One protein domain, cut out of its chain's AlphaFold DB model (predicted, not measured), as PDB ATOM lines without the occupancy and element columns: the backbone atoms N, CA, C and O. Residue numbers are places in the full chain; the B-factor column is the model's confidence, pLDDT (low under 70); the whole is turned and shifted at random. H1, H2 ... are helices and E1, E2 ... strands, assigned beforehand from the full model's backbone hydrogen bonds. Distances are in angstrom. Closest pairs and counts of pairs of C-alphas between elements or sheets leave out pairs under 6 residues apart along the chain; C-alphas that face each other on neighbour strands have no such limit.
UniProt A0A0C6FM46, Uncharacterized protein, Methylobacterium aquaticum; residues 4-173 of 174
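Overview. This is residues 4 to 173 of the 174 residues of an uncharacterized protein of Methylobacterium aquaticum (UniProt A0A0C6FM46). A small three-stranded sheet is covered on one face by the long helix H5, with H3 beside H5 on that same face, and H1 packs along H5 and folds back into H2 as a helical hairpin. At one end of the body H4 and part of H6 pair side by side, and beyond H6 a tail, residues 158 to 173 with H7, sticks out alone. The printed part has 170 residues, with seven named helices and three named strands in the order H1, H2, H3, E1, E2, H4, E3, H5, H6, H7; the sheet runs E1, E2, E3, is antiparallel throughout, and the class is mostly helix. The whole is only just compact, close to loose, with a radius of gyration of the C-alphas of 18.4 A and spans of 55 by 47 by 29 A.

Along the chain. The printed part begins with H1, residues 4 to 15, whose C-alpha 4 is at (8.124, -43.178, 57.385) and which is 16.2 A long from first to last C-alpha. H2 is residues 22 to 31, 14.1 A, and H3 is residues 50 to 60, 15.4 A. E1, residues 64 to 70, spans 20.2 A, and E2, residues 75 to 81, spans 20.8 A. H4 is short, residues 88 to 93, and E3 is residues 106 to 110, 13.4 A. H5, residues 118 to 135, is the longest helix at 26.2 A, from C-alpha 118 at (26.136, -37.625, 42.319). H6, residues 142 to 157, is 22.5 A long. H7, residues 162 to 171, is 14.7 A long and ends at C-alpha 171, (18.783, 8.110, 41.652).

Arrangement. E2 is the inner strand, antiparallel to both edge strands at 168 degrees. E1 and E2 form a hairpin, with N 67 and O 78 within hydrogen-bond range at 2.9 A. Between E2 and E3, N 77 and O 108 are within hydrogen-bond range at 2.9 A. H5 is on the sheet at a height of 5.9 A, over E2 and E3; its closest C-alphas to E2 are those of Glu 119 and Ala 75, 4.9 A apart. On the local plane it stands at 31 degrees to E3, only just slantwise to the strands. H3 is on the same face of the sheet at a height of 10.0 A, over E1, and runs along the strands at 23 degrees to E1 on the local plane. The sheet E1, E2, E3 and the helices H3 and H5 make two layers, with helices on one face of a sheet. H3 and H5 touch at a shallow tilt of 6 degrees, the same way, closest at the C-alphas of Leu 50 and Cys 120, 5.4 A. H1 touches H5 at a shallow tilt of 17 degrees, opposite ways, closest at the C-alphas of Leu 11 and Ala 125, 5.8 A. H1 and H2 form a helical hairpin at a shallow tilt of 25 degrees, closest at the C-alphas of Leu 7 and Ala 31, 6.8 A. H4 only grazes the sheet, with residues 88 to 92. H6 touches H4 with residues 145 to 152 alone, at a shallow tilt of 10 degrees, opposite ways; the C-alphas of Leu 92 and Leu 145 are closest, 6.7 A. H7 touches no helix, and H6 and H7 are apart. In each of the seven helices every O i to N i+4 pair is within hydrogen-bond range.

Size, cuts and confidence. The C-alphas of Tyr 23 and His 172, the two farthest apart, are 60.7 A from each other. Without residues 158 to 173, which stand free, the body spans 49 by 33 by 30 A. The printed part has no cut. The long links are H2 to H3, 18 residues, and H4 to E3, 12 residues. The mean pLDDT of the printed part is 81.8; residues 35 to 44, 100 to 103, 112 to 116 and 159 to 173 are under 70, and H7 has a mean of 48.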
ATOM      1  N   SER A   4       6.960 -43.917  56.883       86.38
ATOM      2  CA  SER A   4       8.124 -43.178  57.385       86.38
ATOM      3  C   SER A   4       9.355 -44.070  57.543       86.38
ATOM      4  O   SER A   4      10.462 -43.658  57.200       86.38
ATOM      5  N   ASP A   5       9.167 -45.304  58.024       88.06
ATOM      6  CA  ASP A   5      10.253 -46.270  58.225       88.06
ATOM      7  C   ASP A   5      10.819 -46.745  56.880       88.06
ATOM      8  O   ASP A   5      12.037 -46.897  56.727       88.06
ATOM      9  N   ASP A   6       9.946 -46.942  55.888       90.00
ATOM     10  CA  ASP A   6      10.337 -47.310  54.526       90.00
ATOM     11  C   ASP A   6      11.145 -46.176  53.866       90.00
ATOM     12  O   ASP A   6      12.201 -46.422  53.275       90.00
ATOM     13  N   LEU A   7      10.709 -44.919  54.033       93.12
ATOM     14  CA  LEU A   7      11.421 -43.739  53.532       93.12
ATOM     15  C   LEU A   7      12.772 -43.528  54.227       93.12
ATOM     16  O   LEU A   7      13.755 -43.219  53.555       93.12
ATOM     17  N   LEU A   8      12.853 -43.724  55.546       93.19
ATOM     18  CA  LEU A   8      14.111 -43.652  56.300       93.19
ATOM     19  C   LEU A   8      15.098 -44.731  55.849       93.19
ATOM     20  O   LEU A   8      16.283 -44.454  55.645       93.19
ATOM     21  N   THR A   9      14.604 -45.950  55.636       93.31
ATOM     22  CA  THR A   9      15.408 -47.059  55.110       93.31
ATOM     23  C   THR A   9      15.942 -46.729  53.716       93.31
ATOM     24  O   THR A   9      17.129 -46.924  53.436       93.31
ATOM     25  N   LEU A  10      15.093 -46.189  52.838       93.56
ATOM     26  CA  LEU A  10      15.500 -45.764  51.502       93.56
ATOM     27  C   LEU A  10      16.507 -44.606  51.546       93.56
ATOM     28  O   LEU A  10      17.498 -44.646  50.819       93.56
ATOM     29  N   LEU A  11      16.311 -43.617  52.419       94.00
ATOM     30  CA  LEU A  11      17.241 -42.500  52.602       94.00
ATOM     31  C   LEU A  11      18.636 -42.996  52.993       94.00
ATOM     32  O   LEU A  11      19.629 -42.519  52.439       94.00
ATOM     33  N   GLY A  12      18.722 -43.977  53.897       90.50
ATOM     34  CA  GLY A  12      19.989 -44.613  54.259       90.50
ATOM     35  C   GLY A  12      20.676 -45.263  53.054       90.50
ATOM     36  O   GLY A  12      21.870 -45.064  52.844       90.50
ATOM     37  N   ARG A  13      19.914 -45.970  52.209       90.81
ATOM     38  CA  ARG A  13      20.433 -46.584  50.974       90.81
ATOM     39  C   ARG A  13      20.925 -45.549  49.962       90.81
ATOM     40  O   ARG A  13      21.993 -45.744  49.398       90.81
ATOM     41  N   VAL A  14      20.173 -44.468  49.742       89.75
ATOM     42  CA  VAL A  14      20.551 -43.389  48.808       89.75
ATOM     43  C   VAL A  14      21.788 -42.641  49.306       89.75
ATOM     44  O   VAL A  14      22.692 -42.375  48.524       89.75
ATOM     45  N   SER A  15      21.865 -42.349  50.607       87.19
ATOM     46  CA  SER A  15      22.974 -41.578  51.190       87.19
ATOM     47  C   SER A  15      24.309 -42.329  51.174       87.19
ATOM     48  O   SER A  15      25.365 -41.703  51.171       87.19
ATOM     49  N   LEU A  16      24.266 -43.665  51.181       85.56
ATOM     50  CA  LEU A  16      25.444 -44.538  51.127       85.56
ATOM     51  C   LEU A  16      25.746 -45.051  49.713       85.56
ATOM     52  O   LEU A  16      26.707 -45.795  49.525       85.56
ATOM     53  N   ALA A  17      24.918 -44.712  48.724       84.69
ATOM     54  CA  ALA A  17      25.120 -45.174  47.363       84.69
ATOM     55  C   ALA A  17      26.337 -44.474  46.748       84.69
ATOM     56  O   ALA A  17      26.332 -43.269  46.523       84.69
ATOM     57  N   GLU A  18      27.373 -45.247  46.432       76.12
ATOM     58  CA  GLU A  18      28.536 -44.740  45.692       76.12
ATOM     59  C   GLU A  18      28.252 -44.639  44.190       76.12
ATOM     60  O   GLU A  18      28.897 -43.881  43.482       76.12
ATOM     61  N   ARG A  19      27.273 -45.396  43.691       73.50
ATOM     62  CA  ARG A  19      26.903 -45.430  42.277       73.50
ATOM     63  C   ARG A  19      25.412 -45.651  42.112       73.50
ATOM     64  O   ARG A  19      24.762 -46.253  42.968       73.50
ATOM     65  N   SER A  20      24.901 -45.244  40.960       73.31
ATOM     66  CA  SER A  20      23.573 -45.640  40.513       73.31
ATOM     67  C   SER A  20      23.455 -47.156  40.372       73.31
ATOM     68  O   SER A  20      24.349 -47.812  39.828       73.31
ATOM     69  N   ASP A  21      22.312 -47.695  40.774       76.81
ATOM     70  CA  ASP A  21      21.934 -49.084  40.548       76.81
ATOM     71  C   ASP A  21      20.437 -49.130  40.227       76.81
ATOM     72  O   ASP A  21      19.627 -48.488  40.897       76.81
ATOM     73  N   ARG A  22      20.055 -49.936  39.236       82.25
ATOM     74  CA  ARG A  22      18.655 -50.197  38.886       82.25
ATOM     75  C   ARG A  22      17.847 -50.693  40.090       82.25
ATOM     76  O   ARG A  22      16.667 -50.378  40.198       82.25
ATOM     77  N   TYR A  23      18.458 -51.434  41.017       85.12
ATOM     78  CA  TYR A  23      17.785 -51.844  42.256       85.12
ATOM     79  C   TYR A  23      17.485 -50.670  43.196       85.12
ATOM     80  O   TYR A  23      16.520 -50.728  43.962       85.12
ATOM     81  N   LEU A  24      18.306 -49.618  43.167       88.06
ATOM     82  CA  LEU A  24      18.054 -48.392  43.917       88.06
ATOM     83  C   LEU A  24      16.968 -47.557  43.232       88.06
ATOM     84  O   LEU A  24      16.041 -47.125  43.908       88.06
ATOM     85  N   ASP A  25      17.019 -47.417  41.906       88.38
ATOM     86  CA  ASP A  25      15.979 -46.719  41.135       88.38
ATOM     87  C   ASP A  25      14.594 -47.365  41.296       88.38
ATOM     88  O   ASP A  25      13.607 -46.660  41.505       88.38
ATOM     89  N   ASN A  26      14.510 -48.699  41.270       87.19
ATOM     90  CA  ASN A  26      13.257 -49.417  41.523       87.19
ATOM     91  C   ASN A  26      12.761 -49.200  42.958       87.19
ATOM     92  O   ASN A  26      11.581 -48.957  43.170       87.19
ATOM     93  N   ALA A  27      13.661 -49.217  43.945       89.25
ATOM     94  CA  ALA A  27      13.277 -48.951  45.329       89.25
ATOM     95  C   ALA A  27      12.749 -47.521  45.523       89.25
ATOM     96  O   ALA A  27      11.800 -47.322  46.275       89.25
ATOM     97  N   ILE A  28      13.332 -46.538  44.826       90.25
ATOM     98  CA  ILE A  28      12.814 -45.166  44.772       90.25
ATOM     99  C   ILE A  28      11.427 -45.158  44.125       90.25
ATOM    100  O   ILE A  28      10.505 -44.566  44.680       90.25
ATOM    101  N   HIS A  29      11.262 -45.833  42.985       88.69
ATOM    102  CA  HIS A  29       9.984 -45.931  42.281       88.69
ATOM    103  C   HIS A  29       8.862 -46.460  43.185       88.69
ATOM    104  O   HIS A  29       7.820 -45.815  43.325       88.69
ATOM    105  N   ASP A  30       9.114 -47.599  43.828       86.75
ATOM    106  CA  ASP A  30       8.141 -48.314  44.648       86.75
ATOM    107  C   ASP A  30       7.795 -47.533  45.919       86.75
ATOM    108  O   ASP A  30       6.619 -47.316  46.213       86.75
ATOM    109  N   ALA A  31       8.804 -47.046  46.653       87.38
ATOM    110  CA  ALA A  31       8.594 -46.319  47.908       87.38
ATOM    111  C   ALA A  31       7.847 -44.993  47.707       87.38
ATOM    112  O   ALA A  31       7.090 -44.548  48.572       87.38
ATOM    113  N   LEU A  32       8.056 -44.351  46.557       87.62
ATOM    114  CA  LEU A  32       7.393 -43.099  46.213       87.62
ATOM    115  C   LEU A  32       6.030 -43.309  45.543       87.62
ATOM    116  O   LEU A  32       5.306 -42.334  45.343       87.62
ATOM    117  N   GLY A  33       5.650 -44.559  45.243       83.56
ATOM    118  CA  GLY A  33       4.380 -44.890  44.600       83.56
ATOM    119  C   GLY A  33       4.221 -44.197  43.249       83.56
ATOM    120  O   GLY A  33       3.127 -43.735  42.917       83.56
ATOM    121  N   LEU A  34       5.321 -44.062  42.500       79.00
ATOM    122  CA  LEU A  34       5.354 -43.337  41.234       79.00
ATOM    123  C   LEU A  34       4.595 -44.145  40.181       79.00
ATOM    124  O   LEU A  34       5.174 -44.956  39.472       79.00
ATOM    125  N   ALA A  35       3.277 -43.949  40.079       60.00
ATOM    126  CA  ALA A  35       2.475 -44.589  39.043       60.00
ATOM    127  C   ALA A  35       3.092 -44.276  37.671       60.00
ATOM    128  O   ALA A  35       3.337 -43.109  37.364       60.00
ATOM    129  N   GLY A  36       3.363 -45.308  36.861       54.97
ATOM    130  CA  GLY A  36       3.919 -45.152  35.515       54.97
ATOM    131  C   GLY A  36       3.068 -44.184  34.688       54.97
ATOM    132  O   GLY A  36       2.019 -44.560  34.173       54.97
ATOM    133  N   GLY A  37       3.489 -42.920  34.618       40.59
ATOM    134  CA  GLY A  37       2.615 -41.804  34.269       40.59
ATOM    135  C   GLY A  37       3.183 -40.903  33.177       40.59
ATOM    136  O   GLY A  37       3.997 -40.028  33.436       40.59
ATOM    137  N   ALA A  38       2.683 -41.120  31.960       40.81
ATOM    138  CA  ALA A  38       2.294 -40.138  30.935       40.81
ATOM    139  C   ALA A  38       3.268 -39.070  30.372       40.81
ATOM    140  O   ALA A  38       2.881 -38.420  29.403       40.81
ATOM    141  N   THR A  39       4.503 -38.887  30.850       44.47
ATOM    142  CA  THR A  39       5.404 -37.818  30.331       44.47
ATOM    143  C   THR A  39       6.679 -38.308  29.633       44.47
ATOM    144  O   THR A  39       7.565 -37.515  29.336       44.47
ATOM    145  N   GLY A  40       6.788 -39.604  29.325       47.50
ATOM    146  CA  GLY A  40       7.921 -40.156  28.564       47.50
ATOM    147  C   GLY A  40       9.184 -40.458  29.384       47.50
ATOM    148  O   GLY A  40      10.064 -41.149  28.884       47.50
ATOM    149  N   TRP A  41       9.239 -40.064  30.661       50.44
ATOM    150  CA  TRP A  41      10.309 -40.413  31.614       50.44
ATOM    151  C   TRP A  41      10.015 -41.692  32.415       50.44
ATOM    152  O   TRP A  41      10.454 -41.862  33.548       50.44
ATOM    153  N   ALA A  42       9.260 -42.617  31.820       46.41
ATOM    154  CA  ALA A  42       8.737 -43.824  32.460       46.41
ATOM    155  C   ALA A  42       9.793 -44.901  32.807       46.41
ATOM    156  O   ALA A  42       9.431 -46.031  33.122       46.41
ATOM    157  N   SER A  43      11.091 -44.603  32.745       53.62
ATOM    158  CA  SER A  43      12.159 -45.582  32.966       53.62
ATOM    159  C   SER A  43      13.023 -45.164  34.150       53.62
ATOM    160  O   SER A  43      13.805 -44.224  34.024       53.62
ATOM    161  N   GLY A  44      12.861 -45.856  35.283       62.34
ATOM    162  CA  GLY A  44      13.540 -45.616  36.557       62.34
ATOM    163  C   GLY A  44      15.058 -45.462  36.438       62.34
ATOM    164  O   GLY A  44      15.800 -46.435  36.521       62.34
ATOM    165  N   HIS A  45      15.476 -44.210  36.265       83.88
ATOM    166  CA  HIS A  45      16.855 -43.740  36.149       83.88
ATOM    167  C   HIS A  45      17.056 -42.487  37.012       83.88
ATOM    168  O   HIS A  45      17.789 -41.567  36.656       83.88
ATOM    169  N   TYR A  46      16.372 -42.427  38.154       86.50
ATOM    170  CA  TYR A  46      16.377 -41.280  39.065       86.50
ATOM    171  C   TYR A  46      17.758 -41.001  39.655       86.50
ATOM    172  O   TYR A  46      18.035 -39.884  40.068       86.50
ATOM    173  N   THR A  47      18.631 -42.003  39.678       87.62
ATOM    174  CA  THR A  47      20.014 -41.896  40.152       87.62
ATOM    175  C   THR A  47      21.029 -41.611  39.039       87.62
ATOM    176  O   THR A  47      22.205 -41.427  39.334       87.62
ATOM    177  N   THR A  48      20.597 -41.553  37.771       86.00
ATOM    178  CA  THR A  48      21.467 -41.313  36.592       86.00
ATOM    179  C   THR A  48      20.983 -40.215  35.651       86.00
ATOM    180  O   THR A  48      21.694 -39.829  34.731       86.00
ATOM    181  N   SER A  49      19.781 -39.687  35.848       87.56
ATOM    182  CA  SER A  49      19.247 -38.580  35.064       87.56
ATOM    183  C   SER A  49      18.769 -37.492  36.006       87.56
ATOM    184  O   SER A  49      17.823 -37.693  36.771       87.56
ATOM    185  N   LEU A  50      19.402 -36.320  35.921       87.75
ATOM    186  CA  LEU A  50      19.001 -35.175  36.726       87.75
ATOM    187  C   LEU A  50      17.574 -34.737  36.382       87.75
ATOM    188  O   LEU A  50      16.821 -34.373  37.276       87.75
ATOM    189  N   ASP A  51      17.169 -34.828  35.116       88.62
ATOM    190  CA  ASP A  51      15.798 -34.513  34.708       88.62
ATOM    191  C   ASP A  51      14.789 -35.494  35.315       88.62
ATOM    192  O   ASP A  51      13.728 -35.077  35.780       88.62
ATOM    193  N   ALA A  52      15.143 -36.782  35.411       88.62
ATOM    194  CA  ALA A  52      14.314 -37.766  36.102       88.62
ATOM    195  C   ALA A  52      14.256 -37.492  37.616       88.62
ATOM    196  O   ALA A  52      13.182 -37.574  38.207       88.62
ATOM    197  N   ALA A  53      15.375 -37.120  38.244       90.81
ATOM    198  CA  ALA A  53      15.413 -36.751  39.661       90.81
ATOM    199  C   ALA A  53      14.574 -35.492  39.957       90.81
ATOM    200  O   ALA A  53      13.802 -35.468  40.913       90.81
ATOM    201  N   LYS A  54      14.653 -34.465  39.104       91.75
ATOM    202  CA  LYS A  54      13.814 -33.257  39.195       91.75
ATOM    203  C   LYS A  54      12.337 -33.575  39.000       91.75
ATOM    204  O   LYS A  54      11.491 -33.047  39.718       91.75
ATOM    205  N   TRP A  55      12.021 -34.467  38.062       91.00
ATOM    206  CA  TRP A  55      10.654 -34.943  37.876       91.00
ATOM    207  C   TRP A  55      10.122 -35.645  39.130       91.00
ATOM    208  O   TRP A  55       8.967 -35.419  39.496       91.00
ATOM    209  N   VAL A  56      10.955 -36.425  39.832       91.94
ATOM    210  CA  VAL A  56      10.581 -37.003  41.131       91.94
ATOM    211  C   VAL A  56      10.188 -35.893  42.102       91.94
ATOM    212  O   VAL A  56       9.065 -35.941  42.598       91.94
ATOM    213  N   VAL A  57      11.033 -34.872  42.312       93.75
ATOM    214  CA  VAL A  57      10.721 -33.732  43.204       93.75
ATOM    215  C   VAL A  57       9.360 -33.129  42.859       93.75
ATOM    216  O   VAL A  57       8.483 -33.071  43.716       93.75
ATOM    217  N   ALA A  58       9.151 -32.760  41.592       91.88
ATOM    218  CA  ALA A  58       7.907 -32.142  41.135       91.88
ATOM    219  C   ALA A  58       6.675 -33.039  41.343       91.88
ATOM    220  O   ALA A  58       5.575 -32.540  41.575       91.88
ATOM    221  N   THR A  59       6.856 -34.359  41.271       90.75
ATOM    222  CA  THR A  59       5.775 -35.339  41.421       90.75
ATOM    223  C   THR A  59       5.411 -35.570  42.883       90.75
ATOM    224  O   THR A  59       4.230 -35.613  43.226       90.75
ATOM    225  N   VAL A  60       6.403 -35.736  43.763       92.62
ATOM    226  CA  VAL A  60       6.154 -36.121  45.164       92.62
ATOM    227  C   VAL A  60       6.049 -34.933  46.116       92.62
ATOM    228  O   VAL A  60       5.441 -35.064  47.183       92.62
ATOM    229  N   LEU A  61       6.609 -33.785  45.734       93.31
ATOM    230  CA  LEU A  61       6.643 -32.529  46.484       93.31
ATOM    231  C   LEU A  61       6.234 -31.357  45.566       93.31
ATOM    232  O   LEU A  61       7.046 -30.472  45.286       93.31
ATOM    233  N   PRO A  62       4.982 -31.324  45.074       92.44
ATOM    234  CA  PRO A  62       4.509 -30.191  44.288       92.44
ATOM    235  C   PRO A  62       4.623 -28.899  45.105       92.44
ATOM    236  O   PRO A  62       4.285 -28.866  46.289       92.44
ATOM    237  N   GLY A  63       5.123 -27.841  44.468       90.88
ATOM    238  CA  GLY A  63       5.361 -26.561  45.132       90.88
ATOM    239  C   GLY A  63       6.682 -26.448  45.874       90.88
ATOM    240  O   GLY A  63       6.882 -25.454  46.550       90.88
ATOM    241  N   PHE A  64       7.583 -27.421  45.778       93.44
ATOM    242  CA  PHE A  64       8.933 -27.267  46.311       93.44
ATOM    243  C   PHE A  64       9.876 -26.741  45.233       93.44
ATOM    244  O   PHE A  64       9.831 -27.191  44.085       93.44
ATOM    245  N   TRP A  65      10.761 -25.825  45.613       92.25
ATOM    246  CA  TRP A  65      11.933 -25.509  44.810       92.25
ATOM    247  C   TRP A  65      13.061 -26.481  45.147       92.25
ATOM    248  O   TRP A  65      13.087 -27.111  46.208       92.25
ATOM    249  N   HIS A  66      14.006 -26.601  44.222       93.94
ATOM    250  CA  HIS A  66      15.215 -27.371  44.446       93.94
ATOM    251  C   HIS A  66      16.432 -26.672  43.839       93.94
ATOM    252  O   HIS A  66      16.333 -25.998  42.809       93.94
ATOM    253  N   SER A  67      17.601 -26.897  44.420       92.88
ATOM    254  CA  SER A  67      18.888 -26.567  43.813       92.88
ATOM    255  C   SER A  67      19.787 -27.798  43.844       92.88
ATOM    256  O   SER A  67      19.663 -28.659  44.714       92.88
ATOM    257  N   THR A  68      20.681 -27.898  42.868       90.50
ATOM    258  CA  THR A  68      21.779 -28.860  42.903       90.50
ATOM    259  C   THR A  68      23.071 -28.128  42.601       90.50
ATOM    260  O   THR A  68      23.118 -27.227  41.760       90.50
ATOM    261  N   THR A  69      24.135 -28.510  43.292       86.06
ATOM    262  CA  THR A  69      25.497 -28.105  42.968       86.06
ATOM    263  C   THR A  69      26.388 -29.339  42.967       86.06
ATOM    264  O   THR A  69      26.137 -30.329  43.650       86.06
ATOM    265  N   THR A  70      27.414 -29.335  42.128       83.25
ATOM    266  CA  THR A  70      28.392 -30.422  42.067       83.25
ATOM    267  C   THR A  70      29.769 -29.823  41.907       83.25
ATOM    268  O   THR A  70      29.986 -28.907  41.114       83.25
ATOM    269  N   CYS A  71      30.719 -30.373  42.651       77.12
ATOM    270  CA  CYS A  71      32.134 -30.131  42.459       77.12
ATOM    271  C   CYS A  71      32.887 -31.464  42.390       77.12
ATOM    272  O   CYS A  71      32.318 -32.543  42.524       77.12
ATOM    273  N   TRP A  72      34.205 -31.402  42.209       71.69
ATOM    274  CA  TRP A  72      35.046 -32.600  42.158       71.69
ATOM    275  C   TRP A  72      35.085 -33.396  43.483       71.69
ATOM    276  O   TRP A  72      35.590 -34.515  43.492       71.69
ATOM    277  N   ARG A  73      34.580 -32.830  44.595       72.94
ATOM    278  CA  ARG A  73      34.565 -33.450  45.935       72.94
ATOM    279  C   ARG A  73      33.201 -33.895  46.425       72.94
ATOM    280  O   ARG A  73      33.157 -34.779  47.263       72.94
ATOM    281  N   THR A  74      32.126 -33.255  46.002       81.12
ATOM    282  CA  THR A  74      30.786 -33.501  46.540       81.12
ATOM    283  C   THR A  74      29.755 -33.142  45.495       81.12
ATOM    284  O   THR A  74      30.004 -32.313  44.612       81.12
ATOM    285  N   ALA A  75      28.588 -33.750  45.634       86.44
ATOM    286  CA  ALA A  75      27.374 -33.175  45.106       86.44
ATOM    287  C   ALA A  75      26.435 -32.847  46.257       86.44
ATOM    288  O   ALA A  75      26.277 -33.641  47.188       86.44
ATOM    289  N   ASP A  76      25.816 -31.683  46.140       90.69
ATOM    290  CA  ASP A  76      24.963 -31.095  47.152       90.69
ATOM    291  C   ASP A  76      23.621 -30.762  46.508       90.69
ATOM    292  O   ASP A  76      23.555 -30.335  45.351       90.69
ATOM    293  N   ALA A  77      22.539 -30.970  47.243       93.44
ATOM    294  CA  ALA A  77      21.215 -30.582  46.798       93.44
ATOM    295  C   ALA A  77      20.386 -30.067  47.959       93.44
ATOM    296  O   ALA A  77      20.451 -30.609  49.064       93.44
ATOM    297  N   ASP A  78      19.565 -29.075  47.652       94.25
ATOM    298  CA  ASP A  78      18.613 -28.470  48.564       94.25
ATOM    299  C   ASP A  78      17.207 -28.618  47.993       94.25
ATOM    300  O   ASP A  78      16.993 -28.478  46.787       94.25
ATOM    301  N   VAL A  79      16.248 -28.901  48.868       94.50
ATOM    302  CA  VAL A  79      14.815 -28.940  48.561       94.50
ATOM    303  C   VAL A  79      14.085 -28.186  49.664       94.50
ATOM    304  O   VAL A  79      14.321 -28.455  50.843       94.50
ATOM    305  N   ALA A  80      13.199 -27.257  49.308       92.56
ATOM    306  CA  ALA A  80      12.419 -26.498  50.285       92.56
ATOM    307  C   ALA A  80      11.071 -26.015  49.712       92.56
ATOM    308  O   ALA A  80      10.918 -25.946  48.488       92.56
ATOM    309  N   PRO A  81      10.073 -25.719  50.567       92.62
ATOM    310  CA  PRO A  81       8.778 -25.209  50.122       92.62
ATOM    311  C   PRO A  81       8.926 -23.872  49.377       92.62
ATOM    312  O   PRO A  81       9.523 -22.934  49.895       92.62
ATOM    313  N   ASP A  82       8.352 -23.760  48.180       91.25
ATOM    314  CA  ASP A  82       8.225 -22.508  47.428       91.25
ATOM    315  C   ASP A  82       6.810 -21.949  47.595       91.25
ATOM    316  O   ASP A  82       5.875 -22.266  46.850       91.25
ATOM    317  N   PHE A  83       6.648 -21.076  48.587       89.25
ATOM    318  CA  PHE A  83       5.375 -20.399  48.805       89.25
ATOM    319  C   PHE A  83       5.097 -19.332  47.743       89.25
ATOM    320  O   PHE A  83       3.936 -19.027  47.464       89.25
ATOM    321  N   THR A  84       6.132 -18.785  47.107       86.06
ATOM    322  CA  THR A  84       5.969 -17.763  46.064       86.06
ATOM    323  C   THR A  84       5.388 -18.344  44.774       86.06
ATOM    324  O   THR A  84       4.703 -17.637  44.030       86.06
ATOM    325  N   GLY A  85       5.561 -19.650  44.562       86.94
ATOM    326  CA  GLY A  85       5.012 -20.407  43.448       86.94
ATOM    327  C   GLY A  85       3.484 -20.617  43.465       86.94
ATOM    328  O   GLY A  85       2.756 -20.211  44.386       86.94
ATOM    329  N   PRO A  86       2.952 -21.282  42.420       90.44
ATOM    330  CA  PRO A  86       1.515 -21.514  42.247       90.44
ATOM    331  C   PRO A  86       0.903 -22.436  43.312       90.44
ATOM    332  O   PRO A  86      -0.299 -22.373  43.542       90.44
ATOM    333  N   HIS A  87       1.717 -23.243  43.993       92.38
ATOM    334  CA  HIS A  87       1.280 -24.228  44.989       92.38
ATOM    335  C   HIS A  87       1.338 -23.721  46.438       92.38
ATOM    336  O   HIS A  87       1.124 -24.498  47.366       92.38
ATOM    337  N   GLY A  88       1.616 -22.431  46.663       90.81
ATOM    338  CA  GLY A  88       1.758 -21.882  48.016       90.81
ATOM    339  C   GLY A  88       0.571 -22.184  48.941       90.81
ATOM    340  O   GLY A  88       0.777 -22.564  50.090       90.81
ATOM    341  N   ASP A  89      -0.666 -22.103  48.440       92.75
ATOM    342  CA  ASP A  89      -1.863 -22.412  49.236       92.75
ATOM    343  C   ASP A  89      -1.968 -23.898  49.617       92.75
ATOM    344  O   ASP A  89      -2.411 -24.219  50.725       92.75
ATOM    345  N   ASP A  90      -1.526 -24.798  48.732       93.56
ATOM    346  CA  ASP A  90      -1.504 -26.244  48.979       93.56
ATOM    347  C   ASP A  90      -0.476 -26.589  50.065       93.56
ATOM    348  O   ASP A  90      -0.741 -27.410  50.946       93.56
ATOM    349  N   LEU A  91       0.681 -25.917  50.053       93.06
ATOM    350  CA  LEU A  91       1.721 -26.079  51.071       93.06
ATOM    351  C   LEU A  91       1.220 -25.656  52.457       93.06
ATOM    352  O   LEU A  91       1.423 -26.386  53.429       93.06
ATOM    353  N   LEU A  92       0.509 -24.525  52.548       92.88
ATOM    354  CA  LEU A  92      -0.095 -24.066  53.804       92.88
ATOM    355  C   LEU A  92      -1.132 -25.062  54.330       92.88
ATOM    356  O   LEU A  92      -1.152 -25.368  55.524       92.88
ATOM    357  N   ALA A  93      -1.982 -25.583  53.440       93.19
ATOM    358  CA  ALA A  93      -2.983 -26.587  53.788       93.19
ATOM    359  C   ALA A  93      -2.345 -27.903  54.268       93.19
ATOM    360  O   ALA A  93      -2.897 -28.568  55.145       93.19
ATOM    361  N   ALA A  94      -1.173 -28.253  53.735       91.31
ATOM    362  CA  ALA A  94      -0.418 -29.438  54.125       91.31
ATOM    363  C   ALA A  94       0.313 -29.312  55.477       91.31
ATOM    364  O   ALA A  94       0.845 -30.311  55.955       91.31
ATOM    365  N   GLY A  95       0.348 -28.130  56.103       91.75
ATOM    366  CA  GLY A  95       0.996 -27.934  57.408       91.75
ATOM    367  C   GLY A  95       2.181 -26.978  57.402       91.75
ATOM    368  O   GLY A  95       2.477 -26.385  58.442       91.75
ATOM    369  N   TRP A  96       2.817 -26.775  56.246       91.31
ATOM    370  CA  TRP A  96       4.022 -25.955  56.129       91.31
ATOM    371  C   TRP A  96       3.744 -24.499  56.516       91.31
ATOM    372  O   TRP A  96       2.675 -23.955  56.214       91.31
ATOM    373  N   SER A  97       4.689 -23.857  57.202       85.75
ATOM    374  CA  SER A  97       4.567 -22.451  57.595       85.75
ATOM    375  C   SER A  97       5.410 -21.520  56.724       85.75
ATOM    376  O   SER A  97       6.434 -21.911  56.174       85.75
ATOM    377  N   LEU A  98       4.985 -20.259  56.621       78.44
ATOM    378  CA  LEU A  98       5.734 -19.228  55.894       78.44
ATOM    379  C   LEU A  98       7.029 -18.831  56.607       78.44
ATOM    380  O   LEU A  98       7.997 -18.483  55.947       78.44
ATOM    381  N   GLU A  99       7.061 -18.896  57.939       70.69
ATOM    382  CA  GLU A  99       8.275 -18.623  58.724       70.69
ATOM    383  C   GLU A  99       9.375 -19.657  58.436       70.69
ATOM    384  O   GLU A  99      10.564 -19.360  58.521       70.69
ATOM    385  N   GLU A 100       8.977 -20.858  58.019       64.19
ATOM    386  CA  GLU A 100       9.867 -21.933  57.595       64.19
ATOM    387  C   GLU A 100      10.337 -21.801  56.136       64.19
ATOM    388  O   GLU A 100      11.240 -22.537  55.751       64.19
ATOM    389  N   HIS A 101       9.788 -20.871  55.338       60.97
ATOM    390  CA  HIS A 101      10.134 -20.692  53.915       60.97
ATOM    391  C   HIS A 101      11.644 -20.548  53.683       60.97
ATOM    392  O   HIS A 101      12.193 -21.189  52.792       60.97
ATOM    393  N   ASP A 102      12.314 -19.750  54.522       54.69
ATOM    394  CA  ASP A 102      13.760 -19.511  54.425       54.69
ATOM    395  C   ASP A 102      14.572 -20.373  55.411       54.69
ATOM    396  O   ASP A 102      15.788 -20.503  55.276       54.69
ATOM    397  N   ALA A 103      13.919 -20.960  56.420       60.62
ATOM    398  CA  ALA A 103      14.586 -21.690  57.501       60.62
ATOM    399  C   ALA A 103      14.620 -23.210  57.281       60.62
ATOM    400  O   ALA A 103      15.527 -23.886  57.772       60.62
ATOM    401  N   VAL A 104      13.651 -23.765  56.550       76.81
ATOM    402  CA  VAL A 104      13.516 -25.210  56.348       76.81
ATOM    403  C   VAL A 104      13.998 -25.571  54.958       76.81
ATOM    404  O   VAL A 104      13.237 -25.694  54.002       76.81
ATOM    405  N   THR A 105      15.311 -25.761  54.876       88.12
ATOM    406  CA  THR A 105      15.964 -26.364  53.719       88.12
ATOM    407  C   THR A 105      16.376 -27.790  54.044       88.12
ATOM    408  O   THR A 105      17.107 -28.049  55.004       88.12
ATOM    409  N   PHE A 106      15.909 -28.737  53.235       92.94
ATOM    410  CA  PHE A 106      16.324 -30.127  53.325       92.94
ATOM    411  C   PHE A 106      17.544 -30.333  52.443       92.94
ATOM    412  O   PHE A 106      17.421 -30.574  51.246       92.94
ATOM    413  N   SER A 107      18.724 -30.240  53.049       93.50
ATOM    414  CA  SER A 107      19.986 -30.409  52.335       93.50
ATOM    415  C   SER A 107      20.465 -31.856  52.371       93.50
ATOM    416  O   SER A 107      20.331 -32.564  53.380       93.50
ATOM    417  N   ALA A 108      21.102 -32.304  51.300       91.69
ATOM    418  CA  ALA A 108      21.873 -33.536  51.279       91.69
ATOM    419  C   ALA A 108      23.208 -33.318  50.574       91.69
ATOM    420  O   ALA A 108      23.279 -32.639  49.556       91.69
ATOM    421  N   VAL A 109      24.242 -33.936  51.137       89.69
ATOM    422  CA  VAL A 109      25.610 -33.939  50.628       89.69
ATOM    423  C   VAL A 109      25.993 -35.392  50.443       89.69
ATOM    424  O   VAL A 109      25.868 -36.182  51.384       89.69
ATOM    425  N   VAL A 110      26.447 -35.754  49.249       83.88
ATOM    426  CA  VAL A 110      26.930 -37.107  48.963       83.88
ATOM    427  C   VAL A 110      28.382 -37.065  48.506       83.88
ATOM    428  O   VAL A 110      28.831 -36.126  47.838       83.88
ATOM    429  N   ALA A 111      29.132 -38.088  48.914       74.00
ATOM    430  CA  ALA A 111      30.526 -38.259  48.538       74.00
ATOM    431  C   ALA A 111      30.663 -38.420  47.008       74.00
ATOM    432  O   ALA A 111      29.721 -38.861  46.342       74.00
ATOM    433  N   PRO A 112      31.831 -38.104  46.425       65.62
ATOM    434  CA  PRO A 112      32.052 -38.242  44.998       65.62
ATOM    435  C   PRO A 112      32.314 -39.728  44.709       65.62
ATOM    436  O   PRO A 112      33.454 -40.180  44.698       65.62
ATOM    437  N   GLY A 113      31.253 -40.513  44.541       54.34
ATOM    438  CA  GLY A 113      31.340 -41.967  44.341       54.34
ATOM    439  C   GLY A 113      31.621 -42.422  42.900       54.34
ATOM    440  O   GLY A 113      31.716 -43.617  42.637       54.34
ATOM    441  N   GLY A 114      31.800 -41.484  41.959       57.66
ATOM    442  CA  GLY A 114      31.851 -41.754  40.514       57.66
ATOM    443  C   GLY A 114      30.521 -42.298  39.952       57.66
ATOM    444  O   GLY A 114      29.621 -42.635  40.712       57.66
ATOM    445  N   PRO A 115      30.352 -42.433  38.618       55.06
ATOM    446  CA  PRO A 115      30.652 -41.421  37.605       55.06
ATOM    447  C   PRO A 115      29.778 -40.159  37.831       55.06
ATOM    448  O   PRO A 115      29.366 -39.865  38.948       55.06
ATOM    449  N   ILE A 116      29.555 -39.367  36.777       61.41
ATOM    450  CA  ILE A 116      28.571 -38.271  36.686       61.41
ATOM    451  C   ILE A 116      27.256 -38.717  37.374       61.41
ATOM    452  O   ILE A 116      26.990 -39.912  37.393       61.41
ATOM    453  N   HIS A 117      26.457 -37.798  37.936       78.50
ATOM    454  CA  HIS A 117      25.141 -38.032  38.588       78.50
ATOM    455  C   HIS A 117      25.098 -38.095  40.132       78.50
ATOM    456  O   HIS A 117      24.026 -38.320  40.690       78.50
ATOM    457  N   ALA A 118      26.182 -37.785  40.853       85.94
ATOM    458  CA  ALA A 118      26.136 -37.625  42.319       85.94
ATOM    459  C   ALA A 118      25.079 -36.587  42.780       85.94
ATOM    460  O   ALA A 118      24.414 -36.775  43.797       85.94
ATOM    461  N   GLU A 119      24.830 -35.543  41.984       88.50
ATOM    462  CA  GLU A 119      23.739 -34.579  42.215       88.50
ATOM    463  C   GLU A 119      22.344 -35.204  42.192       88.50
ATOM    464  O   GLU A 119      21.454 -34.731  42.890       88.50
ATOM    465  N   CYS A 120      22.142 -36.285  41.435       90.50
ATOM    466  CA  CYS A 120      20.869 -36.994  41.409       90.50
ATOM    467  C   CYS A 120      20.626 -37.673  42.762       90.50
ATOM    468  O   CYS A 120      19.545 -37.553  43.329       90.50
ATOM    469  N   LEU A 121      21.653 -38.322  43.319       90.88
ATOM    470  CA  LEU A 121      21.586 -38.945  44.643       90.88
ATOM    471  C   LEU A 121      21.372 -37.908  45.747       90.88
ATOM    472  O   LEU A 121      20.510 -38.112  46.602       90.88
ATOM    473  N   ALA A 122      22.093 -36.785  45.700       92.25
ATOM    474  CA  ALA A 122      21.874 -35.678  46.626       92.25
ATOM    475  C   ALA A 122      20.428 -35.164  46.534       92.25
ATOM    476  O   ALA A 122      19.749 -35.049  47.553       92.25
ATOM    477  N   LEU A 123      19.914 -34.934  45.322       93.94
ATOM    478  CA  LEU A 123      18.557 -34.426  45.122       93.94
ATOM    479  C   LEU A 123      17.491 -35.403  45.627       93.94
ATOM    480  O   LEU A 123      16.556 -34.996  46.320       93.94
ATOM    481  N   ILE A 124      17.642 -36.699  45.351       94.25
ATOM    482  CA  ILE A 124      16.735 -37.723  45.879       94.25
ATOM    483  C   ILE A 124      16.829 -37.799  47.409       94.25
ATOM    484  O   ILE A 124      15.799 -37.881  48.074       94.25
ATOM    485  N   ALA A 125      18.023 -37.712  48.000       94.62
ATOM    486  CA  ALA A 125      18.180 -37.709  49.454       94.62
ATOM    487  C   ALA A 125      17.515 -36.484  50.112       94.62
ATOM    488  O   ALA A 125      16.803 -36.636  51.106       94.62
ATOM    489  N   ALA A 126      17.690 -35.288  49.544       95.94
ATOM    490  CA  ALA A 126      17.007 -34.065  49.971       95.94
ATOM    491  C   ALA A 126      15.476 -34.206  49.873       95.94
ATOM    492  O   ALA A 126      14.750 -33.900  50.820       95.94
ATOM    493  N   THR A 127      14.988 -34.785  48.772       96.44
ATOM    494  CA  THR A 127      13.563 -35.084  48.549       96.44
ATOM    495  C   THR A 127      13.004 -36.030  49.611       96.44
ATOM    496  O   THR A 127      11.939 -35.782  50.175       96.44
ATOM    497  N   LEU A 128      13.719 -37.116  49.920       95.94
ATOM    498  CA  LEU A 128      13.296 -38.085  50.933       95.94
ATOM    499  C   LEU A 128      13.242 -37.452  52.326       95.94
ATOM    500  O   LEU A 128      12.277 -37.680  53.052       95.94
ATOM    501  N   LYS A 129      14.219 -36.608  52.684       95.19
ATOM    502  CA  LYS A 129      14.198 -35.843  53.944       95.19
ATOM    503  C   LYS A 129      12.965 -34.943  54.041       95.19
ATOM    504  O   LYS A 129      12.291 -34.958  55.068       95.19
ATOM    505  N   ALA A 130      12.640 -34.222  52.970       93.94
ATOM    506  CA  ALA A 130      11.454 -33.371  52.913       93.94
ATOM    507  C   ALA A 130      10.148 -34.178  53.039       93.94
ATOM    508  O   ALA A 130       9.234 -33.774  53.756       93.94
ATOM    509  N   LEU A 131      10.063 -35.351  52.400       93.81
ATOM    510  CA  LEU A 131       8.910 -36.249  52.529       93.81
ATOM    511  C   LEU A 131       8.741 -36.792  53.950       93.81
ATOM    512  O   LEU A 131       7.624 -36.799  54.456       93.81
ATOM    513  N   ILE A 132       9.832 -37.216  54.589       93.50
ATOM    514  CA  ILE A 132       9.815 -37.698  55.977       93.50
ATOM    515  C   ILE A 132       9.343 -36.581  56.912       93.50
ATOM    516  O   ILE A 132       8.483 -36.811  57.757       93.50
ATOM    517  N   ALA A 133       9.850 -35.358  56.731       91.25
ATOM    518  CA  ALA A 133       9.391 -34.205  57.499       91.25
ATOM    519  C   ALA A 133       7.897 -33.925  57.270       91.25
ATOM    520  O   ALA A 133       7.168 -33.685  58.230       91.25
ATOM    521  N   ARG A 134       7.421 -34.040  56.021       90.50
ATOM    522  CA  ARG A 134       6.005 -33.865  55.670       90.50
ATOM    523  C   ARG A 134       5.087 -34.831  56.419       90.50
ATOM    524  O   ARG A 134       3.990 -34.439  56.796       90.50
ATOM    525  N   GLU A 135       5.508 -36.076  56.636       89.25
ATOM    526  CA  GLU A 135       4.706 -37.069  57.370       89.25
ATOM    527  C   GLU A 135       4.503 -36.716  58.849       89.25
ATOM    528  O   GLU A 135       3.538 -37.174  59.457       89.25
ATOM    529  N   GLY A 136       5.377 -35.881  59.417       87.31
ATOM    530  CA  GLY A 136       5.243 -35.355  60.775       87.31
ATOM    531  C   GLY A 136       4.406 -34.078  60.883       87.31
ATOM    532  O   GLY A 136       4.171 -33.607  61.999       87.31
ATOM    533  N   LEU A 137       3.966 -33.490  59.764       88.94
ATOM    534  CA  LEU A 137       3.226 -32.232  59.787       88.94
ATOM    535  C   LEU A 137       1.782 -32.429  60.235       88.94
ATOM    536  O   LEU A 137       1.081 -33.353  59.826       88.94
ATOM    537  N   THR A 138       1.318 -31.487  61.054       90.19
ATOM    538  CA  THR A 138      -0.085 -31.383  61.449       90.19
ATOM    539  C   THR A 138      -0.727 -30.234  60.673       90.19
ATOM    540  O   THR A 138      -0.208 -29.115  60.728       90.19
ATOM    541  N   PRO A 139      -1.849 -30.463  59.966       90.31
ATOM    542  CA  PRO A 139      -2.567 -29.388  59.294       90.31
ATOM    543  C   PRO A 139      -2.976 -28.283  60.283       90.31
ATOM    544  O   PRO A 139      -3.447 -28.595  61.382       90.31
ATOM    545  N   PRO A 140      -2.819 -26.996  59.924       91.75
ATOM    546  CA  PRO A 140      -3.197 -25.897  60.798       91.75
ATOM    547  C   PRO A 140      -4.716 -25.842  60.995       91.75
ATOM    548  O   PRO A 140      -5.495 -26.322  60.167       91.75
ATOM    549  N   SER A 141      -5.153 -25.190  62.074       95.50
ATOM    550  CA  SER A 141      -6.569 -24.855  62.241       95.50
ATOM    551  C   SER A 141      -7.044 -23.917  61.113       95.50
ATOM    552  O   SER A 141      -6.229 -23.202  60.524       95.50
ATOM    553  N   PRO A 142      -8.357 -23.857  60.815       96.00
ATOM    554  CA  PRO A 142      -8.884 -22.951  59.791       96.00
ATOM    555  C   PRO A 142      -8.530 -21.475  60.024       96.00
ATOM    556  O   PRO A 142      -8.324 -20.741  59.063       96.00
ATOM    557  N   GLU A 143      -8.437 -21.057  61.289       95.62
ATOM    558  CA  GLU A 143      -8.054 -19.700  61.689       95.62
ATOM    559  C   GLU A 143      -6.592 -19.401  61.333       95.62
ATOM    560  O   GLU A 143      -6.318 -18.446  60.607       95.62
ATOM    561  N   VAL A 144      -5.668 -20.283  61.727       93.50
ATOM    562  CA  VAL A 144      -4.240 -20.164  61.389       93.50
ATOM    563  C   VAL A 144      -4.028 -20.244  59.875       93.50
ATOM    564  O   VAL A 144      -3.209 -19.522  59.310       93.50
ATOM    565  N   LEU A 145      -4.780 -21.100  59.182       94.31
ATOM    566  CA  LEU A 145      -4.707 -21.207  57.727       94.31
ATOM    567  C   LEU A 145      -5.168 -19.916  57.033       94.31
ATOM    568  O   LEU A 145      -4.572 -19.516  56.033       94.31
ATOM    569  N   ALA A 146      -6.210 -19.258  57.545       93.62
ATOM    570  CA  ALA A 146      -6.684 -17.980  57.016       93.62
ATOM    571  C   ALA A 146      -5.649 -16.862  57.214       93.62
ATOM    572  O   ALA A 146      -5.378 -16.113  56.274       93.62
ATOM    573  N   GLU A 147      -5.021 -16.795  58.390       93.69
ATOM    574  CA  GLU A 147      -3.928 -15.859  58.676       93.69
ATOM    575  C   GLU A 147      -2.744 -16.073  57.724       93.69
ATOM    576  O   GLU A 147      -2.289 -15.138  57.060       93.69
ATOM    577  N   ARG A 148      -2.298 -17.325  57.571       93.56
ATOM    578  CA  ARG A 148      -1.198 -17.675  56.663       93.56
ATOM    579  C   ARG A 148      -1.513 -17.323  55.207       93.56
ATOM    580  O   ARG A 148      -0.632 -16.840  54.505       93.56
ATOM    581  N   ARG A 149      -2.755 -17.502  54.746       93.94
ATOM    582  CA  ARG A 149      -3.173 -17.085  53.392       93.94
ATOM    583  C   ARG A 149      -3.104 -15.573  53.200       93.94
ATOM    584  O   ARG A 149      -2.671 -15.117  52.144       93.94
ATOM    585  N   ALA A 150      -3.492 -14.794  54.209       92.38
ATOM    586  CA  ALA A 150      -3.374 -13.340  54.158       92.38
ATOM    587  C   ALA A 150      -1.900 -12.898  54.080       92.38
ATOM    588  O   ALA A 150      -1.550 -12.062  53.246       92.38
ATOM    589  N   ALA A 151      -1.027 -13.513  54.882       90.75
ATOM    590  CA  ALA A 151       0.414 -13.269  54.833       90.75
ATOM    591  C   ALA A 151       1.033 -13.686  53.488       90.75
ATOM    592  O   ALA A 151       1.833 -12.948  52.915       90.75
ATOM    593  N   LEU A 152       0.614 -14.825  52.929       91.06
ATOM    594  CA  LEU A 152       1.059 -15.290  51.618       91.06
ATOM    595  C   LEU A 152       0.647 -14.331  50.493       91.06
ATOM    596  O   LEU A 152       1.446 -14.034  49.605       91.06
ATOM    597  N   ALA A 153      -0.583 -13.817  50.535       90.94
ATOM    598  CA  ALA A 153      -1.043 -12.813  49.581       90.94
ATOM    599  C   ALA A 153      -0.187 -11.536  49.654       90.94
ATOM    600  O   ALA A 153       0.178 -10.986  48.615       90.94
ATOM    601  N   ALA A 154       0.191 -11.103  50.862       89.00
ATOM    602  CA  ALA A 154       1.095  -9.971  51.054       89.00
ATOM    603  C   ALA A 154       2.505 -10.251  50.503       89.00
ATOM    604  O   ALA A 154       3.057  -9.406  49.800       89.00
ATOM    605  N   LEU A 155       3.056 -11.447  50.749       86.19
ATOM    606  CA  LEU A 155       4.354 -11.875  50.213       86.19
ATOM    607  C   LEU A 155       4.368 -11.859  48.678       86.19
ATOM    608  O   LEU A 155       5.300 -11.335  48.076       86.19
ATOM    609  N   LYS A 156       3.315 -12.380  48.036       86.69
ATOM    610  CA  LYS A 156       3.187 -12.414  46.567       86.69
ATOM    611  C   LYS A 156       2.970 -11.035  45.942       86.69
ATOM    612  O   LYS A 156       3.340 -10.825  44.791       86.69
ATOM    613  N   ALA A 157       2.357 -10.106  46.676       86.62
ATOM    614  CA  ALA A 157       2.143  -8.733  46.227       86.62
ATOM    615  C   ALA A 157       3.376  -7.832  46.423       86.62
ATOM    616  O   ALA A 157       3.431  -6.744  45.842       86.62
ATOM    617  N   ALA A 158       4.354  -8.253  47.232       80.44
ATOM    618  CA  ALA A 158       5.567  -7.484  47.457       80.44
ATOM    619  C   ALA A 158       6.392  -7.392  46.155       80.44
ATOM    620  O   ALA A 158       6.645  -8.411  45.507       80.44
ATOM    621  N   PRO A 159       6.836  -6.190  45.743       68.81
ATOM    622  CA  PRO A 159       7.710  -6.059  44.586       68.81
ATOM    623  C   PRO A 159       9.017  -6.830  44.830       68.81
ATOM    624  O   PRO A 159       9.518  -6.832  45.959       68.81
ATOM    625  N   PRO A 160       9.616  -7.458  43.799       60.28
ATOM    626  CA  PRO A 160      10.875  -8.171  43.964       60.28
ATOM    627  C   PRO A 160      11.913  -7.195  44.520       60.28
ATOM    628  O   PRO A 160      12.187  -6.164  43.897       60.28
ATOM    629  N   ALA A 161      12.489  -7.526  45.680       56.34
ATOM    630  CA  ALA A 161      13.382  -6.663  46.464       56.34
ATOM    631  C   ALA A 161      14.520  -6.024  45.637       56.34
ATOM    632  O   ALA A 161      15.033  -4.957  45.969       56.34
ATOM    633  N   ARG A 162      14.873  -6.637  44.502       48.88
ATOM    634  CA  ARG A 162      15.903  -6.171  43.571       48.88
ATOM    635  C   ARG A 162      15.536  -4.910  42.771       48.88
ATOM    636  O   ARG A 162      16.442  -4.203  42.345       48.88
ATOM    637  N   SER A 163      14.251  -4.595  42.581       44.00
ATOM    638  CA  SER A 163      13.839  -3.421  41.782       44.00
ATOM    639  C   SER A 163      13.932  -2.102  42.560       44.00
ATOM    640  O   SER A 163      14.167  -1.058  41.960       44.00
ATOM    641  N   ALA A 164      13.807  -2.141  43.891       42.22
ATOM    642  CA  ALA A 164      13.936  -0.956  44.745       42.22
ATOM    643  C   ALA A 164      15.403  -0.521  44.940       42.22
ATOM    644  O   ALA A 164      15.691   0.672  44.983       42.22
ATOM    645  N   LEU A 165      16.335  -1.481  44.978       43.53
ATOM    646  CA  LEU A 165      17.779  -1.224  45.078       43.53
ATOM    647  C   LEU A 165      18.357  -0.601  43.798       43.53
ATOM    648  O   LEU A 165      19.094   0.376  43.879       43.53
ATOM    649  N   ILE A 166      17.958  -1.088  42.616       50.38
ATOM    650  CA  ILE A 166      18.411  -0.510  41.336       50.38
ATOM    651  C   ILE A 166      17.837   0.902  41.135       50.38
ATOM    652  O   ILE A 166      18.533   1.779  40.630       50.38
ATOM    653  N   ALA A 167      16.597   1.162  41.567       47.69
ATOM    654  CA  ALA A 167      16.019   2.504  41.499       47.69
ATOM    655  C   ALA A 167      16.772   3.510  42.393       47.69
ATOM    656  O   ALA A 167      17.044   4.623  41.950       47.69
ATOM    657  N   GLN A 168      17.190   3.109  43.602       48.94
ATOM    658  CA  GLN A 168      17.975   3.972  44.495       48.94
ATOM    659  C   GLN A 168      19.416   4.207  44.017       48.94
ATOM    660  O   GLN A 168      19.912   5.325  44.169       48.94
ATOM    661  N   GLU A 169      20.074   3.212  43.412       49.69
ATOM    662  CA  GLU A 169      21.427   3.372  42.850       49.69
ATOM    663  C   GLU A 169      21.445   4.271  41.601       49.69
ATOM    664  O   GLU A 169      22.396   5.026  41.398       49.69
ATOM    665  N   VAL A 170      20.379   4.261  40.794       53.44
ATOM    666  CA  VAL A 170      20.243   5.158  39.631       53.44
ATOM    667  C   VAL A 170      19.902   6.595  40.053       53.44
ATOM    668  O   VAL A 170      20.307   7.542  39.380       53.44
ATOM    669  N   GLU A 171      19.197   6.783  41.171       49.47
ATOM    670  CA  GLU A 171      18.783   8.110  41.652       49.47
ATOM    671  C   GLU A 171      19.880   8.839  42.458       49.47
ATOM    672  O   GLU A 171      19.939  10.067  42.427       49.47
ATOM    673  N   HIS A 172      20.803   8.107  43.098       54.69
ATOM    674  CA  HIS A 172      21.937   8.676  43.855       54.69
ATOM    675  C   HIS A 172      23.270   8.687  43.081       54.69
ATOM    676  O   HIS A 172      24.283   9.147  43.604       54.69
ATOM    677  N   GLY A 173      23.283   8.202  41.836       49.84
ATOM    678  CA  GLY A 173      24.447   8.177  40.946       49.84
ATOM    679  C   GLY A 173      24.540   9.372  39.988       49.84
ATOM    680  O   GLY A 173      24.718   9.163  38.786       49.84
TER     681      GLY A 173